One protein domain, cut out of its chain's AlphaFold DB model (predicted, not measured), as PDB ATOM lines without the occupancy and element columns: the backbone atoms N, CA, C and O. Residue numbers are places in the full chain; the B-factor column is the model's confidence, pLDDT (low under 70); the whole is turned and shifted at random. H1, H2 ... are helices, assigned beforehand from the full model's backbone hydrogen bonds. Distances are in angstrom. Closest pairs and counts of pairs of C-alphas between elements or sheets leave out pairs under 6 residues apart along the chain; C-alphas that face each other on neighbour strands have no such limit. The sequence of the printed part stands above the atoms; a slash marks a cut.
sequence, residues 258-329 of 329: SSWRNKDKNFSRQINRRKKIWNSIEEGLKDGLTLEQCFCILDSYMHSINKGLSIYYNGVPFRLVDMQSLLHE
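AT A GLANCE: This is residues 258 to 329 of the 329 residues of the protein "GCR1_C domain-containing protein" of Naumovozyma castellii (strain ATCC 76901 / BCRC 22586 / CBS 4309 / NBRC 1992 / NRRL Y-12630) (UniProt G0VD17). Long helix H1 forms one side of the domain; H2 and short H4 pack steeply on its last third, and small H3 packs on residues 273 to 277. The 72 printed residues include four named helices, H1 to H4 in chain order, and no named strand: all helix, compact, radius of gyration of the C-alphas 12.3 A, spans 39 by 27 by 19 A.

IN THESE COORDINATES: H1, residues 267 to 286, starts at C-alpha (261.148, 193.108, 163.678) and measures 28.4 A. H2, 291 to 305, measures 21.7 A; H3 is 309 to 313; H4, 320 to 327, ends at (236.649, 215.915, 168.474).

HOW THE PARTS SIT: H1, the hub, touches H2 with residues 281 to 285 alone (C-alphas of Ile 281 and Cys 294 closest, 5.8 A) at a steep tilt of 64 degrees, opposite ways. H1 touches H3 (Arg 273 and Tyr 313 C-alphas closest, 5.1 A). With residues 280 to 284 alone it touches H4, about perpendicular at 73 degrees (Gly 284 and Leu 320 C-alphas closest, 5.4 A). H3 and H4 are apart. Every O i to N i+4 pair is within hydrogen-bond range in H1 and H2, against 0 of 1 in H3 and 1 of 4 in H4; their i+3 counts are 2 of 2 and 4 of 5.

THE WHOLE: The printed part has no cut and no long link. Residues 263 to 268 stand free. Confidence is under 70 in 19 residues, among them 258 to 265.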
ATOM      1  N   SER A 258     258.350 209.240 167.049       49.19
ATOM      2  CA  SER A 258     258.521 207.815 167.303       49.19
ATOM      3  C   SER A 258     257.602 207.265 168.390       49.19
ATOM      4  O   SER A 258     257.870 206.166 168.870       49.19
ATOM      5  N   SER A 259     256.560 207.982 168.825       50.53
ATOM      6  CA  SER A 259     255.636 207.457 169.845       50.53
ATOM      7  C   SER A 259     255.058 206.099 169.402       50.53
ATOM      8  O   SER A 259     254.831 205.215 170.225       50.53
ATOM      9  N   TRP A 260     254.938 205.897 168.086       50.75
ATOM     10  CA  TRP A 260     254.395 204.728 167.393       50.75
ATOM     11  C   TRP A 260     255.435 203.618 167.194       50.75
ATOM     12  O   TRP A 260     255.096 202.484 166.846       50.75
ATOM     13  N   ARG A 261     256.723 203.922 167.419       50.81
ATOM     14  CA  ARG A 261     257.789 202.924 167.391       50.81
ATOM     15  C   ARG A 261     257.717 202.101 168.659       50.81
ATOM     16  O   ARG A 261     258.107 202.547 169.737       50.81
ATOM     17  N   ASN A 262     257.341 200.837 168.507       53.03
ATOM     18  CA  ASN A 262     257.752 199.877 169.509       53.03
ATOM     19  C   ASN A 262     259.273 199.702 169.412       53.03
ATOM     20  O   ASN A 262     259.783 199.345 168.351       53.03
ATOM     21  N   LYS A 263     259.989 199.869 170.526       57.78
ATOM     22  CA  LYS A 263     261.393 199.447 170.677       57.78
ATOM     23  C   LYS A 263     261.523 197.913 170.758       57.78
ATOM     24  O   LYS A 263     262.441 197.402 171.394       57.78
ATOM     25  N   ASP A 264     260.585 197.173 170.162       63.00
ATOM     26  CA  ASP A 264     260.568 195.713 170.196       63.00
ATOM     27  C   ASP A 264     261.820 195.202 169.492       63.00
ATOM     28  O   ASP A 264     262.135 195.654 168.396       63.00
ATOM     29  N   LYS A 265     262.535 194.245 170.073       68.62
ATOM     30  CA  LYS A 265     263.676 193.639 169.373       68.62
ATOM     31  C   LYS A 265     263.208 192.786 168.188       68.62
ATOM     32  O   LYS A 265     263.981 192.539 167.268       68.62
ATOM     33  N   ASN A 266     261.945 192.345 168.187       73.31
ATOM     34  CA  ASN A 266     261.376 191.528 167.130       73.31
ATOM     35  C   ASN A 266     260.796 192.382 165.995       73.31
ATOM     36  O   ASN A 266     259.743 193.017 166.113       73.31
ATOM     37  N   PHE A 267     261.471 192.317 164.855       66.44
ATOM     38  CA  PHE A 267     261.148 193.108 163.678       66.44
ATOM     39  C   PHE A 267     259.794 192.783 163.043       66.44
ATOM     40  O   PHE A 267     259.022 193.681 162.709       66.44
ATOM     41  N   SER A 268     259.466 191.494 162.937       67.62
ATOM     42  CA  SER A 268     258.190 191.033 162.380       67.62
ATOM     43  C   SER A 268     257.008 191.567 163.195       67.62
ATOM     44  O   SER A 268     256.024 192.070 162.641       67.62
ATOM     45  N   ARG A 269     257.134 191.573 164.530       72.69
ATOM     46  CA  ARG A 269     256.119 192.156 165.419       72.69
ATOM     47  C   ARG A 269     255.946 193.653 165.178       72.69
ATOM     48  O   ARG A 269     254.804 194.104 165.132       72.69
ATOM     49  N   GLN A 270     257.030 194.417 165.015       71.81
ATOM     50  CA  GLN A 270     256.931 195.854 164.719       71.81
ATOM     51  C   GLN A 270     256.144 196.108 163.430       71.81
ATOM     52  O   GLN A 270     255.217 196.915 163.420       71.81
ATOM     53  N   ILE A 271     256.479 195.389 162.359       70.88
ATOM     54  CA  ILE A 271     255.835 195.544 161.054       70.88
ATOM     55  C   ILE A 271     254.344 195.208 161.125       70.88
ATOM     56  O   ILE A 271     253.520 195.991 160.661       70.88
ATOM     57  N   ASN A 272     253.974 194.077 161.729       72.38
ATOM     58  CA  ASN A 272     252.568 193.674 161.815       72.38
ATOM     59  C   ASN A 272     251.723 194.672 162.612       72.38
ATOM     60  O   ASN A 272     250.574 194.930 162.267       72.38
ATOM     61  N   ARG A 273     252.296 195.271 163.657       74.88
ATOM     62  CA  ARG A 273     251.629 196.323 164.435       74.88
ATOM     63  C   ARG A 273     251.442 197.596 163.611       74.88
ATOM     64  O   ARG A 273     250.351 198.153 163.617       74.88
ATOM     65  N   ARG A 274     252.464 198.003 162.849       74.62
ATOM     66  CA  ARG A 274     252.376 199.141 161.920       74.62
ATOM     67  C   ARG A 274     251.300 198.930 160.860       74.62
ATOM     68  O   ARG A 274     250.518 199.839 160.631       74.62
ATOM     69  N   LYS A 275     251.211 197.726 160.281       76.06
ATOM     70  CA  LYS A 275     250.158 197.377 159.314       76.06
ATOM     71  C   LYS A 275     248.759 197.585 159.889       76.06
ATOM     72  O   LYS A 275     247.918 198.163 159.228       76.06
ATOM     73  N   LYS A 276     248.511 197.176 161.136       80.12
ATOM     74  CA  LYS A 276     247.190 197.348 161.767       80.12
ATOM     75  C   LYS A 276     246.783 198.813 161.913       80.12
ATOM     76  O   LYS A 276     245.633 199.159 161.663       80.12
ATOM     77  N   ILE A 277     247.727 199.658 162.319       80.31
ATOM     78  CA  ILE A 277     247.496 201.097 162.448       80.31
ATOM     79  C   ILE A 277     247.285 201.717 161.064       80.31
ATOM     80  O   ILE A 277     246.314 202.442 160.868       80.31
ATOM     81  N   TRP A 278     248.134 201.373 160.091       80.62
ATOM     82  CA  TRP A 278     248.003 201.883 158.728       80.62
ATOM     83  C   TRP A 278     246.708 201.473 158.057       80.62
ATOM     84  O   TRP A 278     246.060 202.338 157.486       80.62
ATOM     85  N   ASN A 279     246.268 200.225 158.210       82.69
ATOM     86  CA  ASN A 279     244.968 199.791 157.704       82.69
ATOM     87  C   ASN A 279     243.835 200.689 158.222       82.69
ATOM     88  O   ASN A 279     242.933 201.038 157.475       82.69
ATOM     89  N   SER A 280     243.905 201.107 159.487       86.06
ATOM     90  CA  SER A 280     242.876 201.971 160.082       86.06
ATOM     91  C   SER A 280     242.933 203.392 159.516       86.06
ATOM     92  O   SER A 280     241.900 204.022 159.304       86.06
ATOM     93  N   ILE A 281     244.139 203.895 159.233       85.44
ATOM     94  CA  ILE A 281     244.318 205.181 158.553       85.44
ATOM     95  C   ILE A 281     243.832 205.094 157.104       85.44
ATOM     96  O   ILE A 281     243.136 205.995 156.658       85.44
ATOM     97  N   GLU A 282     244.131 204.014 156.385       83.50
ATOM     98  CA  GLU A 282     243.645 203.778 155.023       83.50
ATOM     99  C   GLU A 282     242.122 203.718 154.950       83.50
ATOM    100  O   GLU A 282     241.536 204.257 154.015       83.50
ATOM    101  N   GLU A 283     241.477 203.081 155.928       85.62
ATOM    102  CA  GLU A 283     240.022 203.111 156.068       85.62
ATOM    103  C   GLU A 283     239.523 204.546 156.277       85.62
ATOM    104  O   GLU A 283     238.630 204.981 155.558       85.62
ATOM    105  N   GLY A 284     240.161 205.321 157.158       87.00
ATOM    106  CA  GLY A 284     239.838 206.737 157.350       87.00
ATOM    107  C   GLY A 284     240.007 207.586 156.083       87.00
ATOM    108  O   GLY A 284     239.143 208.404 155.776       87.00
ATOM    109  N   LEU A 285     241.075 207.366 155.310       85.19
ATOM    110  CA  LEU A 285     241.301 208.053 154.033       85.19
ATOM    111  C   LEU A 285     240.215 207.693 153.007       85.19
ATOM    112  O   LEU A 285     239.709 208.574 152.314       85.19
ATOM    113  N   LYS A 286     239.806 206.418 152.941       82.88
ATOM    114  CA  LYS A 286     238.673 205.976 152.103       82.88
ATOM    115  C   LYS A 286     237.352 206.609 152.534       82.88
ATOM    116  O   LYS A 286     236.516 206.891 151.684       82.88
ATOM    117  N   ASP A 287     237.192 206.858 153.829       86.81
ATOM    118  CA  ASP A 287     236.041 207.558 154.400       86.81
ATOM    119  C   ASP A 287     236.096 209.089 154.182       86.81
ATOM    120  O   ASP A 287     235.169 209.800 154.566       86.81
ATOM    121  N   GLY A 288     237.147 209.607 153.533       85.31
ATOM    122  CA  GLY A 288     237.296 211.020 153.175       85.31
ATOM    123  C   GLY A 288     238.018 211.876 154.218       85.31
ATOM    124  O   GLY A 288     238.066 213.098 154.070       85.31
ATOM    125  N   LEU A 289     238.592 211.266 155.258       85.75
ATOM    126  CA  LEU A 289     239.430 211.983 156.215       85.75
ATOM    127  C   LEU A 289     240.758 212.388 155.580       85.75
ATOM    128  O   LEU A 289     241.305 211.702 154.714       85.75
ATOM    129  N   THR A 290     241.329 213.489 156.057       85.25
ATOM    130  CA  THR A 290     242.722 213.814 155.757       85.25
ATOM    131  C   THR A 290     243.658 212.994 156.636       85.25
ATOM    132  O   THR A 290     243.317 212.572 157.743       85.25
ATOM    133  N   LEU A 291     244.887 212.812 156.164       82.88
ATOM    134  CA  LEU A 291     245.927 212.141 156.930       82.88
ATOM    135  C   LEU A 291     246.146 212.786 158.313       82.88
ATOM    136  O   LEU A 291     246.290 212.085 159.310       82.88
ATOM    137  N   GLU A 292     246.138 214.119 158.371       81.44
ATOM    138  CA  GLU A 292     246.256 214.880 159.618       81.44
ATOM    139  C   GLU A 292     245.106 214.563 160.576       81.44
ATOM    140  O   GLU A 292     245.351 214.262 161.740       81.44
ATOM    141  N   GLN A 293     243.867 214.531 160.079       84.88
ATOM    142  CA  GLN A 293     242.706 214.156 160.887       84.88
ATOM    143  C   GLN A 293     242.839 212.733 161.433       84.88
ATOM    144  O   GLN A 293     242.616 212.517 162.623       84.88
ATOM    145  N   CYS A 294     243.258 211.776 160.599       86.31
ATOM    146  CA  CYS A 294     243.497 210.400 161.028       86.31
ATOM    147  C   CYS A 294     244.518 210.330 162.174       86.31
ATOM    148  O   CYS A 294     244.278 209.654 163.177       86.31
ATOM    149  N   PHE A 295     245.633 211.055 162.053       83.12
ATOM    150  CA  PHE A 295     246.651 211.129 163.102       83.12
ATOM    151  C   PHE A 295     246.125 211.802 164.373       83.12
ATOM    152  O   PHE A 295     246.261 211.234 165.456       83.12
ATOM    153  N   CYS A 296     245.442 212.940 164.249       84.00
ATOM    154  CA  CYS A 296     244.852 213.649 165.381       84.00
ATOM    155  C   CYS A 296     243.851 212.786 166.159       84.00
ATOM    156  O   CYS A 296     243.860 212.815 167.388       84.00
ATOM    157  N   ILE A 297     243.015 211.998 165.478       86.62
ATOM    158  CA  ILE A 297     242.060 211.080 166.117       86.62
ATOM    159  C   ILE A 297     242.796 210.001 166.915       86.62
ATOM    160  O   ILE A 297     242.477 209.756 168.081       86.62
ATOM    161  N   LEU A 298     243.802 209.374 166.302       83.19
ATOM    162  CA  LEU A 298     244.585 208.315 166.936       83.19
ATOM    163  C   LEU A 298     245.344 208.821 168.164       83.19
ATOM    164  O   LEU A 298     245.319 208.154 169.206       83.19
ATOM    165  N   ASP A 299     245.963 209.996 168.059       81.31
ATOM    166  CA  ASP A 299     246.669 210.643 169.161       81.31
ATOM    167  C   ASP A 299     245.695 211.067 170.265       81.31
ATOM    168  O   ASP A 299     245.935 210.794 171.441       81.31
ATOM    169  N   SER A 300     244.560 211.678 169.925       83.38
ATOM    170  CA  SER A 300     243.571 212.126 170.918       83.38
ATOM    171  C   SER A 300     242.988 210.956 171.704       83.38
ATOM    172  O   SER A 300     242.897 211.016 172.934       83.38
ATOM    173  N   TYR A 301     242.674 209.848 171.023       83.56
ATOM    174  CA  TYR A 301     242.211 208.641 171.695       83.56
ATOM    175  C   TYR A 301     243.245 208.135 172.696       83.56
ATOM    176  O   TYR A 301     242.891 207.856 173.839       83.56
ATOM    177  N   MET A 302     244.526 208.082 172.327       80.69
ATOM    178  CA  MET A 302     245.582 207.671 173.251       80.69
ATOM    179  C   MET A 302     245.693 208.541 174.498       80.69
ATOM    180  O   MET A 302     245.878 208.014 175.599       80.69
ATOM    181  N   HIS A 303     245.597 209.859 174.323       79.00
ATOM    182  CA  HIS A 303     245.632 210.792 175.441       79.00
ATOM    183  C   HIS A 303     244.435 210.555 176.368       79.00
ATOM    184  O   HIS A 303     244.614 210.497 177.583       79.00
ATOM    185  N   SER A 304     243.242 210.315 175.808       82.50
ATOM    186  CA  SER A 304     242.025 210.062 176.591       82.50
ATOM    187  C   SER A 304     242.111 208.800 177.460       82.50
ATOM    188  O   SER A 304     241.659 208.789 178.602       82.50
ATOM    189  N   ILE A 305     242.753 207.742 176.957       81.56
ATOM    190  CA  ILE A 305     242.902 206.466 177.672       81.56
ATOM    191  C   ILE A 305     244.148 206.413 178.567       81.56
ATOM    192  O   ILE A 305     244.338 205.416 179.266       81.56
ATOM    193  N   ASN A 306     245.018 207.430 178.511       78.75
ATOM    194  CA  ASN A 306     246.314 207.495 179.194       78.75
ATOM    195  C   ASN A 306     247.156 206.206 179.042       78.75
ATOM    196  O   ASN A 306     247.762 205.702 179.991       78.75
ATOM    197  N   LYS A 307     247.154 205.624 177.838       74.81
ATOM    198  CA  LYS A 307     247.923 204.418 177.491       74.81
ATOM    199  C   LYS A 307     248.864 204.715 176.334       74.81
ATOM    200  O   LYS A 307     248.589 205.556 175.486       74.81
ATOM    201  N   GLY A 308     249.972 203.979 176.286       66.19
ATOM    202  CA  GLY A 308     250.921 204.045 175.176       66.19
ATOM    203  C   GLY A 308     250.400 203.378 173.898       66.19
ATOM    204  O   GLY A 308     249.419 202.631 173.914       66.19
ATOM    205  N   LEU A 309     251.122 203.582 172.788       61.16
ATOM    206  CA  LEU A 309     250.787 203.052 171.451       61.16
ATOM    207  C   LEU A 309     250.724 201.529 171.365       61.16
ATOM    208  O   LEU A 309     250.241 200.974 170.380       61.16
ATOM    209  N   SER A 310     251.140 200.844 172.428       63.28
ATOM    210  CA  SER A 310     250.968 199.410 172.573       63.28
ATOM    211  C   SER A 310     249.522 198.941 172.542       63.28
ATOM    212  O   SER A 310     249.283 197.779 172.216       63.28
ATOM    213  N   ILE A 311     248.550 199.815 172.812       74.44
ATOM    214  CA  ILE A 311     247.142 199.426 172.746       74.44
ATOM    215  C   ILE A 311     246.713 199.010 171.333       74.44
ATOM    216  O   ILE A 311     245.970 198.041 171.177       74.44
ATOM    217  N   TYR A 312     247.254 199.655 170.299       74.94
ATOM    218  CA  TYR A 312     246.893 199.366 168.913       74.94
ATOM    219  C   TYR A 312     247.573 198.111 168.357       74.94
ATOM    220  O   TYR A 312     247.371 197.741 167.203       74.94
ATOM    221  N   TYR A 313     248.346 197.382 169.172       69.81
ATOM    222  CA  TYR A 313     248.941 196.110 168.754       69.81
ATOM    223  C   TYR A 313     247.902 195.050 168.399       69.81
ATOM    224  O   TYR A 313     248.173 194.163 167.582       69.81
ATOM    225  N   ASN A 314     246.708 195.153 168.976       71.31
ATOM    226  CA  ASN A 314     245.591 194.288 168.625       71.31
ATOM    227  C   ASN A 314     244.820 194.798 167.402       71.31
ATOM    228  O   ASN A 314     244.225 193.984 166.705       71.31
ATOM    229  N   GLY A 315     244.976 196.073 167.056       78.75
ATOM    230  CA  GLY A 315     244.225 196.788 166.029       78.75
ATOM    231  C   GLY A 315     243.703 198.099 166.599       78.75
ATOM    232  O   GLY A 315     243.685 198.272 167.822       78.75
ATOM    233  N   VAL A 316     243.288 199.020 165.732       82.75
ATOM    234  CA  VAL A 316     242.461 200.148 166.165       82.75
ATOM    235  C   VAL A 316     241.038 199.605 166.332       82.75
ATOM    236  O   VAL A 316     240.504 199.027 165.389       82.75
ATOM    237  N   PRO A 317     240.440 199.679 167.534       83.44
ATOM    238  CA  PRO A 317     239.173 199.002 167.821       83.44
ATOM    239  C   PRO A 317     237.939 199.789 167.350       83.44
ATOM    240  O   PRO A 317     236.818 199.449 167.716       83.44
ATOM    241  N   PHE A 318     238.140 200.855 166.585       85.38
ATOM    242  CA  PHE A 318     237.112 201.765 166.101       85.38
ATOM    243  C   PHE A 318     237.481 202.235 164.700       85.38
ATOM    244  O   PHE A 318     238.654 202.216 164.317       85.38
ATOM    245  N   ARG A 319     236.486 202.708 163.952       88.19
ATOM    246  CA  ARG A 319     236.738 203.414 162.699       88.19
ATOM    247  C   ARG A 319     237.061 204.868 163.002       88.19
ATOM    248  O   ARG A 319     236.448 205.476 163.878       88.19
ATOM    249  N   LEU A 320     238.020 205.430 162.274       88.69
ATOM    250  CA  LEU A 320     238.467 206.801 162.522       88.69
ATOM    251  C   LEU A 320     237.341 207.813 162.285       88.69
ATOM    252  O   LEU A 320     237.164 208.720 163.092       88.69
ATOM    253  N   VAL A 321     236.534 207.609 161.240       90.31
ATOM    254  CA  VAL A 321     235.416 208.504 160.903       90.31
ATOM    255  C   VAL A 321     234.391 208.625 162.037       90.31
ATOM    256  O   VAL A 321     233.911 209.720 162.312       90.31
ATOM    257  N   ASP A 322     234.135 207.540 162.772       88.44
ATOM    258  CA  ASP A 322     233.169 207.540 163.875       88.44
ATOM    259  C   ASP A 322     233.664 208.412 165.044       88.44
ATOM    260  O   ASP A 322     232.887 209.120 165.685       88.44
ATOM    261  N   MET A 323     234.979 208.426 165.277       84.12
ATOM    262  CA  MET A 323     235.616 209.202 166.347       84.12
ATOM    263  C   MET A 323     235.816 210.677 165.993       84.12
ATOM    264  O   MET A 323     236.043 211.487 166.889       84.12
ATOM    265  N   GLN A 324     235.716 211.053 164.715       78.81
ATOM    266  CA  GLN A 324     235.816 212.453 164.297       78.81
ATOM    267  C   GLN A 324     234.713 213.313 164.930       78.81
ATOM    268  O   GLN A 324     234.952 214.465 165.284       78.81
ATOM    269  N   SER A 325     233.521 212.738 165.120       67.19
ATOM    270  CA  SER A 325     232.384 213.408 165.762       67.19
ATOM    271  C   SER A 325     232.677 213.846 167.205       67.19
ATOM    272  O   SER A 325     232.215 214.900 167.627       67.19
ATOM    273  N   LEU A 326     233.521 213.096 167.920       60.34
ATOM    274  CA  LEU A 326     233.883 213.341 169.320       60.34
ATOM    275  C   LEU A 326     234.972 214.410 169.502       60.34
ATOM    276  O   LEU A 326     235.229 214.823 170.627       60.34
ATOM    277  N   LEU A 327     235.641 214.842 168.427       58.50
ATOM    278  CA  LEU A 327     236.649 215.915 168.474       58.50
ATOM    279  C   LEU A 327     236.048 217.318 168.305       58.50
ATOM    280  O   LEU A 327     236.747 218.308 168.518       58.50
ATOM    281  N   HIS A 328     234.786 217.403 167.882       54.72
ATOM    282  CA  HIS A 328     234.074 218.660 167.645       54.72
ATOM    283  C   HIS A 328     233.025 218.993 168.723       54.72
ATOM    284  O   HIS A 328     232.363 220.024 168.601       54.72
ATOM    285  N   GLU A 329     232.897 218.161 169.762       43.59
ATOM    286  CA  GLU A 329     232.127 218.439 170.991       43.59
ATOM    287  C   GLU A 329     233.026 218.980 172.112       43.59
ATOM    288  O   GLU A 329     232.569 219.896 172.834       43.59
TER     289      GLU A 329